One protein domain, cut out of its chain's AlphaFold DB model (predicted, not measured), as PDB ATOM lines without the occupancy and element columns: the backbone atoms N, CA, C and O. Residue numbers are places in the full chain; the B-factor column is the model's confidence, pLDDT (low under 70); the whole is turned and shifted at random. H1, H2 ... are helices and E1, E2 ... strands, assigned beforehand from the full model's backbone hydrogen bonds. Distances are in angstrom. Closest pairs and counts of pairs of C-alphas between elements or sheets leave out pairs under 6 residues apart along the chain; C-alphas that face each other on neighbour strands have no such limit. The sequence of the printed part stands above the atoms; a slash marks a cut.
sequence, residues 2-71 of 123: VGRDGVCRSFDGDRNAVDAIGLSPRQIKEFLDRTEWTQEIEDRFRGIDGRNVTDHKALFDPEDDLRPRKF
ATOM      1  N   VAL A   2     -29.190 -12.100 -18.985       91.12
ATOM      2  CA  VAL A   2     -29.332 -12.151 -17.518       91.12
ATOM      3  C   VAL A   2     -27.951 -12.349 -16.898       91.12
ATOM      4  O   VAL A   2     -27.271 -13.323 -17.219       91.12
ATOM      5  N   GLY A   3     -27.520 -11.394 -16.074       92.38
ATOM      6  CA  GLY A   3     -26.278 -11.484 -15.311       92.38
ATOM      7  C   GLY A   3     -26.411 -12.434 -14.121       92.38
ATOM      8  O   GLY A   3     -27.514 -12.796 -13.717       92.38
ATOM      9  N   ARG A   4     -25.277 -12.829 -13.530       92.81
ATOM     10  CA  ARG A   4     -25.243 -13.694 -12.328       92.81
ATOM     11  C   ARG A   4     -25.847 -13.033 -11.087       92.81
ATOM     12  O   ARG A   4     -26.140 -13.701 -10.110       92.81
ATOM     13  N   ASP A   5     -26.054 -11.727 -11.159       95.00
ATOM     14  CA  ASP A   5     -26.761 -10.894 -10.194       95.00
ATOM     15  C   ASP A   5     -28.291 -10.908 -10.378       95.00
ATOM     16  O   ASP A   5     -29.002 -10.194  -9.678       95.00
ATOM     17  N   GLY A   6     -28.818 -11.685 -11.333       95.25
ATOM     18  CA  GLY A   6     -30.253 -11.788 -11.605       95.25
ATOM     19  C   GLY A   6     -30.830 -10.602 -12.380       95.25
ATOM     20  O   GLY A   6     -32.048 -10.505 -12.543       95.25
ATOM     21  N   VAL A   7     -29.990  -9.691 -12.878       97.00
ATOM     22  CA  VAL A   7     -30.434  -8.517 -13.636       97.00
ATOM     23  C   VAL A   7     -30.362  -8.811 -15.131       97.00
ATOM     24  O   VAL A   7     -29.316  -9.182 -15.670       97.00
ATOM     25  N   CYS A   8     -31.476  -8.613 -15.833       95.56
ATOM     26  CA  CYS A   8     -31.501  -8.638 -17.286       95.56
ATOM     27  C   CYS A   8     -31.082  -7.273 -17.832       95.56
ATOM     28  O   CYS A   8     -31.748  -6.276 -17.566       95.56
ATOM     29  N   ARG A   9     -29.996  -7.238 -18.609       95.50
ATOM     30  CA  ARG A   9     -29.482  -6.022 -19.247       95.50
ATOM     31  C   ARG A   9     -29.523  -6.100 -20.765       95.50
ATOM     32  O   ARG A   9     -29.248  -7.157 -21.354       95.50
ATOM     33  N   SER A  10     -29.805  -4.958 -21.378       95.19
ATOM     34  CA  SER A  10     -29.604  -4.698 -22.803       95.19
ATOM     35  C   SER A  10     -28.340  -3.867 -22.967       95.19
ATOM     36  O   SER A  10     -28.151  -2.894 -22.242       95.19
ATOM     37  N   PHE A  11     -27.482  -4.248 -23.910       93.94
ATOM     38  CA  PHE A  11     -26.224  -3.557 -24.174       93.94
ATOM     39  C   PHE A  11     -26.218  -2.974 -25.584       93.94
ATOM     40  O   PHE A  11     -26.750  -3.594 -26.508       93.94
ATOM     41  N   ASP A  12     -25.600  -1.808 -25.742       91.06
ATOM     42  CA  ASP A  12     -25.251  -1.273 -27.056       91.06
ATOM     43  C   ASP A  12     -23.992  -1.954 -27.638       91.06
ATOM     44  O   ASP A  12     -23.404  -2.866 -27.046       91.06
ATOM     45  N   GLY A  13     -23.571  -1.510 -28.828       85.44
ATOM     46  CA  GLY A  13     -22.375  -2.027 -29.501       85.44
ATOM     47  C   GLY A  13     -21.060  -1.763 -28.756       85.44
ATOM     48  O   GLY A  13     -20.082  -2.474 -28.993       85.44
ATOM     49  N   ASP A  14     -21.049  -0.804 -27.829       87.69
ATOM     50  CA  ASP A  14     -19.890  -0.405 -27.027       87.69
ATOM     51  C   ASP A  14     -19.890  -1.042 -25.626       87.69
ATOM     52  O   ASP A  14     -18.993  -0.789 -24.818       87.69
ATOM     53  N   ARG A  15     -20.835  -1.958 -25.359       91.31
ATOM     54  CA  ARG A  15     -21.021  -2.667 -24.078       91.31
ATOM     55  C   ARG A  15     -21.496  -1.758 -22.943       91.31
ATOM     56  O   ARG A  15     -21.266  -2.087 -21.776       91.31
ATOM     57  N   ASN A  16     -22.172  -0.656 -23.254       92.56
ATOM     58  CA  ASN A  16     -22.879   0.135 -22.250       92.56
ATOM     59  C   ASN A  16     -24.261  -0.470 -22.018       92.56
ATOM     60  O   ASN A  16     -24.957  -0.815 -22.976       92.56
ATOM     61  N   ALA A  17     -24.659  -0.615 -20.755       94.88
ATOM     62  CA  ALA A  17     -26.011  -1.049 -20.438       94.88
ATOM     63  C   ALA A  17     -26.981   0.106 -20.725       94.88
ATOM     64  O   ALA A  17     -26.889   1.168 -20.113       94.88
ATOM     65  N   VAL A  18     -27.896  -0.100 -21.670       95.94
ATOM     66  CA  VAL A  18     -28.907   0.897 -22.069       95.94
ATOM     67  C   VAL A  18     -30.241   0.687 -21.362       95.94
ATOM     68  O   VAL A  18     -31.053   1.602 -21.289       95.94
ATOM     69  N   ASP A  19     -30.464  -0.521 -20.848       96.44
ATOM     70  CA  ASP A  19     -31.642  -0.885 -20.070       96.44
ATOM     71  C   ASP A  19     -31.284  -2.009 -19.092       96.44
ATOM     72  O   ASP A  19     -30.425  -2.852 -19.391       96.44
ATOM     73  N   ALA A  20     -31.930  -2.013 -17.931       96.88
ATOM     74  CA  ALA A  20     -31.669  -2.952 -16.850       96.88
ATOM     75  C   ALA A  20     -32.941  -3.220 -16.039       96.88
ATOM     76  O   ALA A  20     -33.592  -2.299 -15.546       96.88
ATOM     77  N   ILE A  21     -33.273  -4.499 -15.858       96.31
ATOM     78  CA  ILE A  21     -34.426  -4.941 -15.070       96.31
ATOM     79  C   ILE A  21     -33.987  -6.071 -14.142       96.31
ATOM     80  O   ILE A  21     -33.550  -7.129 -14.600       96.31
ATOM     81  N   GLY A  22     -34.137  -5.865 -12.835       97.00
ATOM     82  CA  GLY A  22     -33.969  -6.918 -11.836       97.00
ATOM     83  C   GLY A  22     -35.072  -7.969 -11.954       97.00
ATOM     84  O   GLY A  22     -36.254  -7.644 -11.818       97.00
ATOM     85  N   LEU A  23     -34.706  -9.225 -12.218       96.06
ATOM     86  CA  LEU A  23     -35.663 -10.321 -12.344       96.06
ATOM     87  C   LEU A  23     -35.888 -11.005 -10.995       96.06
ATOM     88  O   LEU A  23     -34.948 -11.268 -10.251       96.06
ATOM     89  N   SER A  24     -37.143 -11.347 -10.704       95.38
ATOM     90  CA  SER A  24     -37.468 -12.254  -9.594       95.38
ATOM     91  C   SER A  24     -36.969 -13.680  -9.874       95.38
ATOM     92  O   SER A  24     -36.881 -14.051 -11.049       95.38
ATOM     93  N   PRO A  25     -36.775 -14.535  -8.848       94.69
ATOM     94  CA  PRO A  25     -36.392 -15.937  -9.045       94.69
ATOM     95  C   PRO A  25     -37.317 -16.667 -10.027       94.69
ATOM     96  O   PRO A  25     -36.870 -17.380 -10.921       94.69
ATOM     97  N   ARG A  26     -38.626 -16.390  -9.959       91.94
ATOM     98  CA  ARG A  26     -39.612 -16.939 -10.899       91.94
ATOM     99  C   ARG A  26     -39.348 -16.527 -12.353       91.94
ATOM    100  O   ARG A  26     -39.488 -17.352 -13.246       91.94
ATOM    101  N   GLN A  27     -38.987 -15.268 -12.599       92.44
ATOM    102  CA  GLN A  27     -38.678 -14.778 -13.949       92.44
ATOM    103  C   GLN A  27     -37.326 -15.294 -14.452       92.44
ATOM    104  O   GLN A  27     -37.187 -15.552 -15.646       92.44
ATOM    105  N   ILE A  28     -36.343 -15.461 -13.559       93.38
ATOM    106  CA  ILE A  28     -35.057 -16.087 -13.890       93.38
ATOM    107  C   ILE A  28     -35.296 -17.530 -14.340       93.38
ATOM    108  O   ILE A  28     -34.836 -17.895 -15.418       93.38
ATOM    109  N   LYS A  29     -36.099 -18.301 -13.592       90.38
ATOM    110  CA  LYS A  29     -36.555 -19.644 -13.985       90.38
ATOM    111  C   LYS A  29     -37.133 -19.616 -15.403       90.38
ATOM    112  O   LYS A  29     -36.521 -20.129 -16.328       90.38
ATOM    113  N   GLU A  30     -38.226 -18.877 -15.612       89.62
ATOM    114  CA  GLU A  30     -38.893 -18.754 -16.921       89.62
ATOM    115  C   GLU A  30     -37.950 -18.396 -18.090       89.62
ATOM    116  O   GLU A  30     -38.226 -18.753 -19.240       89.62
ATOM    117  N   PHE A  31     -36.857 -17.676 -17.822       86.50
ATOM    118  CA  PHE A  31     -35.826 -17.374 -18.806       86.50
ATOM    119  C   PHE A  31     -34.898 -18.568 -19.096       86.50
ATOM    120  O   PHE A  31     -34.676 -18.878 -20.268       86.50
ATOM    121  N   LEU A  32     -34.368 -19.227 -18.060       88.44
ATOM    122  CA  LEU A  32     -33.409 -20.342 -18.169       88.44
ATOM    123  C   LEU A  32     -34.009 -21.578 -18.829       88.44
ATOM    124  O   LEU A  32     -33.354 -22.288 -19.584       88.44
ATOM    125  N   ASP A  33     -35.297 -21.759 -18.638       84.75
ATOM    126  CA  ASP A  33     -36.087 -22.841 -19.197       84.75
ATOM    127  C   ASP A  33     -36.242 -22.874 -20.718       84.75
ATOM    128  O   ASP A  33     -36.795 -23.810 -21.293       84.75
ATOM    129  N   ARG A  34     -35.746 -21.840 -21.394       82.88
ATOM    130  CA  ARG A  34     -35.599 -21.823 -22.851       82.88
ATOM    131  C   ARG A  34     -34.338 -22.555 -23.315       82.88
ATOM    132  O   ARG A  34     -34.102 -22.643 -24.516       82.88
ATOM    133  N   THR A  35     -33.515 -23.011 -22.376       81.38
ATOM    134  CA  THR A  35     -32.235 -23.680 -22.608       81.38
ATOM    135  C   THR A  35     -32.195 -25.007 -21.859       81.38
ATOM    136  O   THR A  35     -32.905 -25.183 -20.868       81.38
ATOM    137  N   GLU A  36     -31.385 -25.952 -22.338       86.38
ATOM    138  CA  GLU A  36     -31.226 -27.255 -21.687       86.38
ATOM    139  C   GLU A  36     -30.726 -27.099 -20.249       86.38
ATOM    140  O   GLU A  36     -29.795 -26.336 -19.980       86.38
ATOM    141  N   TRP A  37     -31.349 -27.843 -19.335       88.44
ATOM    142  CA  TRP A  37     -30.969 -27.849 -17.931       88.44
ATOM    143  C   TRP A  37     -29.531 -28.330 -17.733       88.44
ATOM    144  O   TRP A  37     -29.107 -29.340 -18.295       88.44
ATOM    145  N   THR A  38     -28.791 -27.611 -16.883       89.81
ATOM    146  CA  THR A  38     -27.476 -28.024 -16.387       89.81
ATOM    147  C   THR A  38     -27.328 -27.642 -14.916       89.81
ATOM    148  O   THR A  38     -27.741 -26.555 -14.503       89.81
ATOM    149  N   GLN A  39     -26.669 -28.506 -14.137       91.00
ATOM    150  CA  GLN A  39     -26.378 -28.251 -12.721       91.00
ATOM    151  C   GLN A  39     -25.604 -26.936 -12.515       91.00
ATOM    152  O   GLN A  39     -25.883 -26.193 -11.582       91.00
ATOM    153  N   GLU A  40     -24.672 -26.605 -13.420       91.94
ATOM    154  CA  GLU A  40     -23.888 -25.363 -13.363       91.94
ATOM    155  C   GLU A  40     -24.775 -24.108 -13.411       91.94
ATOM    156  O   GLU A  40     -24.516 -23.134 -12.701       91.94
ATOM    157  N   ILE A  41     -25.812 -24.114 -14.254       90.25
ATOM    158  CA  ILE A  41     -26.759 -23.000 -14.363       90.25
ATOM    159  C   ILE A  41     -27.631 -22.927 -13.110       90.25
ATOM    160  O   ILE A  41     -27.809 -21.838 -12.567       90.25
ATOM    161  N   GLU A  42     -28.153 -24.056 -12.633       90.31
ATOM    162  CA  GLU A  42     -28.980 -24.075 -11.424       90.31
ATOM    163  C   GLU A  42     -28.211 -23.527 -10.216       90.31
ATOM    164  O   GLU A  42     -28.674 -22.594  -9.561       90.31
ATOM    165  N   ASP A  43     -26.992 -24.015  -9.982       91.38
ATOM    166  CA  ASP A  43     -26.157 -23.578  -8.860       91.38
ATOM    167  C   ASP A  43     -25.756 -22.103  -8.966       91.38
ATOM    168  O   ASP A  43     -25.637 -21.414  -7.954       91.38
ATOM    169  N   ARG A  44     -25.583 -21.590 -10.189       90.56
ATOM    170  CA  ARG A  44     -25.276 -20.174 -10.439       90.56
ATOM    171  C   ARG A  44     -26.423 -19.240 -10.063       90.56
ATOM    172  O   ARG A  44     -26.151 -18.103  -9.685       90.56
ATOM    173  N   PHE A  45     -27.670 -19.675 -10.230       92.81
ATOM    174  CA  PHE A  45     -28.855 -18.834 -10.040       92.81
ATOM    175  C   PHE A  45     -29.657 -19.163  -8.773       92.81
ATOM    176  O   PHE A  45     -30.586 -18.424  -8.441       92.81
ATOM    177  N   ARG A  46     -29.305 -20.227  -8.042       92.94
ATOM    178  CA  ARG A  46     -29.939 -20.588  -6.768       92.94
ATOM    179  C   ARG A  46     -29.840 -19.436  -5.762       92.94
ATOM    180  O   ARG A  46     -28.757 -18.901  -5.532       92.94
ATOM    181  N   GLY A  47     -30.974 -19.047  -5.179       91.81
ATOM    182  CA  GLY A  47     -31.065 -17.951  -4.208       91.81
ATOM    183  C   GLY A  47     -30.839 -16.544  -4.776       91.81
ATOM    184  O   GLY A  47     -30.798 -15.575  -4.015       91.81
ATOM    185  N   ILE A  48     -30.692 -16.390  -6.097       95.62
ATOM    186  CA  ILE A  48     -30.507 -15.080  -6.728       95.62
ATOM    187  C   ILE A  48     -31.863 -14.404  -6.960       95.62
ATOM    188  O   ILE A  48     -32.731 -14.929  -7.657       95.62
ATOM    189  N   ASP A  49     -32.014 -13.187  -6.436       96.62
ATOM    190  CA  ASP A  49     -33.135 -12.290  -6.727       96.62
ATOM    191  C   ASP A  49     -32.610 -10.936  -7.213       96.62
ATOM    192  O   ASP A  49     -32.148 -10.101  -6.430       96.62
ATOM    193  N   GLY A  50     -32.708 -10.701  -8.522       96.06
ATOM    194  CA  GLY A  50     -32.215  -9.480  -9.154       96.06
ATOM    195  C   GLY A  50     -32.979  -8.225  -8.749       96.06
ATOM    196  O   GLY A  50     -32.478  -7.121  -8.949       96.06
ATOM    197  N   ARG A  51     -34.165  -8.349  -8.138       96.56
ATOM    198  CA  ARG A  51     -34.919  -7.199  -7.602       96.56
ATOM    199  C   ARG A  51     -34.218  -6.542  -6.413       96.56
ATOM    200  O   ARG A  51     -34.525  -5.398  -6.091       96.56
ATOM    201  N   ASN A  52     -33.276  -7.249  -5.784       96.94
ATOM    202  CA  ASN A  52     -32.449  -6.707  -4.710       96.94
ATOM    203  C   ASN A  52     -31.336  -5.781  -5.233       96.94
ATOM    204  O   ASN A  52     -30.761  -5.024  -4.453       96.94
ATOM    205  N   VAL A  53     -31.047  -5.794  -6.540       95.25
ATOM    206  CA  VAL A  53     -30.094  -4.873  -7.173       95.25
ATOM    207  C   VAL A  53     -30.814  -3.569  -7.508       95.25
ATOM    208  O   VAL A  53     -31.439  -3.430  -8.556       95.25
ATOM    209  N   THR A  54     -30.757  -2.611  -6.587       94.75
ATOM    210  CA  THR A  54     -31.477  -1.329  -6.702       94.75
ATOM    211  C   THR A  54     -30.569  -0.138  -6.992       94.75
ATOM    212  O   THR A  54     -31.045   0.904  -7.442       94.75
ATOM    213  N   ASP A  55     -29.264  -0.278  -6.757       95.88
ATOM    214  CA  ASP A  55     -28.294   0.780  -7.014       95.88
ATOM    215  C   ASP A  55     -28.140   1.039  -8.523       95.88
ATOM    216  O   ASP A  55     -27.929   0.124  -9.320       95.88
ATOM    217  N   HIS A  56     -28.221   2.311  -8.922       94.69
ATOM    218  CA  HIS A  56     -28.157   2.701 -10.330       94.69
ATOM    219  C   HIS A  56     -26.811   2.337 -10.968       94.69
ATOM    220  O   HIS A  56     -26.761   1.949 -12.134       94.69
ATOM    221  N   LYS A  57     -25.704   2.454 -10.226       94.44
ATOM    222  CA  LYS A  57     -24.392   2.084 -10.754       94.44
ATOM    223  C   LYS A  57     -24.319   0.572 -10.961       94.44
ATOM    224  O   LYS A  57     -23.914   0.146 -12.033       94.44
ATOM    225  N   ALA A  58     -24.792  -0.230 -10.012       93.25
ATOM    226  CA  ALA A  58     -24.873  -1.679 -10.180       93.25
ATOM    227  C   ALA A  58     -25.747  -2.077 -11.386       93.25
ATOM    228  O   ALA A  58     -25.403  -2.999 -12.123       93.25
ATOM    229  N   LEU A  59     -26.853  -1.369 -11.636       95.12
ATOM    230  CA  LEU A  59     -27.740  -1.633 -12.772       95.12
ATOM    231  C   LEU A  59     -27.111  -1.273 -14.128       95.12
ATOM    232  O   LEU A  59     -27.181  -2.088 -15.050       95.12
ATOM    233  N   PHE A  60     -26.477  -0.102 -14.256       95.50
ATOM    234  CA  PHE A  60     -26.071   0.455 -15.558       95.50
ATOM    235  C   PHE A  60     -24.556   0.468 -15.827       95.50
ATOM    236  O   PHE A  60     -24.134   0.624 -16.971       95.50
ATOM    237  N   ASP A  61     -23.731   0.246 -14.809       94.69
ATOM    238  CA  ASP A  61     -22.271   0.141 -14.903       94.69
ATOM    239  C   ASP A  61     -21.788  -1.139 -14.193       94.69
ATOM    240  O   ASP A  61     -21.060  -1.072 -13.199       94.69
ATOM    241  N   PRO A  62     -22.222  -2.329 -14.656       93.88
ATOM    242  CA  PRO A  62     -21.877  -3.579 -13.997       93.88
ATOM    243  C   PRO A  62     -20.393  -3.917 -14.187       93.88
ATOM    244  O   PRO A  62     -19.732  -3.412 -15.109       93.88
ATOM    245  N   GLU A  63     -19.896  -4.822 -13.343       91.69
ATOM    246  CA  GLU A  63     -18.562  -5.413 -13.470       91.69
ATOM    247  C   GLU A  63     -18.346  -6.039 -14.863       91.69
ATOM    248  O   GLU A  63     -19.294  -6.405 -15.565       91.69
ATOM    249  N   ASP A  64     -17.091  -6.102 -15.322       90.12
ATOM    250  CA  ASP A  64     -16.783  -6.470 -16.716       90.12
ATOM    251  C   ASP A  64     -17.155  -7.927 -17.047       90.12
ATOM    252  O   ASP A  64     -17.458  -8.234 -18.199       90.12
ATOM    253  N   ASP A  65     -17.196  -8.802 -16.042       90.00
ATOM    254  CA  ASP A  65     -17.631 -10.199 -16.137       90.00
ATOM    255  C   ASP A  65     -19.142 -10.345 -16.398       90.00
ATOM    256  O   ASP A  65     -19.584 -11.355 -16.946       90.00
ATOM    257  N   LEU A  66     -19.933  -9.333 -16.030       91.00
ATOM    258  CA  LEU A  66     -21.368  -9.240 -16.307       91.00
ATOM    259  C   LEU A  66     -21.660  -8.569 -17.657       91.00
ATOM    260  O   LEU A  66     -22.824  -8.457 -18.057       91.00
ATOM    261  N   ARG A  67     -20.624  -8.112 -18.372       92.12
ATOM    262  CA  ARG A  67     -20.754  -7.530 -19.710       92.12
ATOM    263  C   ARG A  67     -20.545  -8.594 -20.788       92.12
ATOM    264  O   ARG A  67     -19.749  -9.516 -20.613       92.12
ATOM    265  N   PRO A  68     -21.175  -8.440 -21.967       90.12
ATOM    266  CA  PRO A  68     -20.851  -9.261 -23.124       90.12
ATOM    267  C   PRO A  68     -19.357  -9.182 -23.442       90.12
ATOM    268  O   PRO A  68     -18.704  -8.169 -23.169       90.12
ATOM    269  N   ARG A  69     -18.803 -10.219 -24.072       90.38
ATOM    270  CA  ARG A  69     -17.420 -10.164 -24.559       90.38
ATOM    271  C   ARG A  69     -17.235  -8.977 -25.510       90.38
ATOM    272  O   ARG A  69     -18.128  -8.659 -26.293       90.38
ATOM    273  N   LYS A  70     -16.058  -8.352 -25.481       89.31
ATOM    274  CA  LYS A  70     -15.674  -7.372 -26.504       89.31
ATOM    275  C   LYS A  70     -15.579  -8.071 -27.858       89.31
ATOM    276  O   LYS A  70     -14.916  -9.102 -27.974       89.31
ATOM    277  N   PHE A  71     -16.228  -7.504 -28.869       87.62
ATOM    278  CA  PHE A  71     -16.031  -7.947 -30.242       87.62
ATOM    279  C   PHE A  71     -14.670  -7.479 -30.743       87.62
ATOM    280  O   PHE A  71     -14.320  -6.304 -30.624       87.62
TER     281      PHE A  71
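This is residues 2 to 71 of the 123 residues of an uncharacterized protein of Botrytis tulipae (UniProt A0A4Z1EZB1). Two small parts sit side by side: a two-stranded hairpin, E1 and E2, with the short helix H3 packed on E2, and a loose pair of short helices, H1 and H2, set off from the hairpin. Residues 2 to 6 lie between the two parts, residues 46 to 55 run back from H2 to H3, and residues 61 to 71 follow H3 with no named element. The printed part has 70 residues, with two named strands and three named helices in the order E1, E2, H1, H2, H3, and E1 and E2 make one antiparallel sheet. The class is mixed, helices and strands, with 31 residues, under half, in named elements. The whole is compact, with a radius of gyration of the C-alphas of 12.2 A and spans of 31 by 28 by 16 A.

E1 is residues 7 to 11, 12.4 A from first to last C-alpha, and begins with C-alpha 7 at (-30.434, -8.517, -13.636). E2 is residues 17 to 22, 13.1 A long. H1 is residues 25 to 32, 10.6 A long, with C-alpha 25 at (-36.392, -15.937, -9.045). H2 is residues 39 to 45, 10.1 A long. H3 is residues 56 to 60 and ends with C-alpha 60 at (-26.071, 0.455, -15.558).

E1 and E2 form a hairpin of antiparallel neighbours, with 166 degrees between their directions. C-alphas 7 and 22 face each other at 4.3 A. N 8 and O 21, 2.8 A apart, and N 18 and O 10, 2.9 A apart, are within hydrogen-bond range. E2 and H3 have 7 pairs of C-alphas within 8 A, the closest those of Ala 17 and Phe 60 at 5.1 A. E1 and H3 have 1 such pair, the C-alphas of Val 7 and Leu 59, 7.4 A apart. H1 and H2 are close but not clearly touching, their closest C-alphas being those of Ile 28 and Phe 45 at 7.8 A. Their lines stand at a steep tilt of 44 degrees, opposite ways. H2 is apart from E1, E2 and H3, and H1 is apart from E1 and H3. In H1, H2 and H3 every O i to N i+4 pair is within hydrogen-bond range.

The two C-alphas farthest apart, those of Glu 36 and His 56, are 32.2 A apart. Residues 33 to 40, of which 39 and 40 belong to H2, stand free. The printed part has no cut. The links E1 to E2 and E2 to H1 are tight, those from H1 to H2 and from H2 to H3 are short, and none is long. The mean pLDDT of the printed part is 92.4, and no printed residue is under 70.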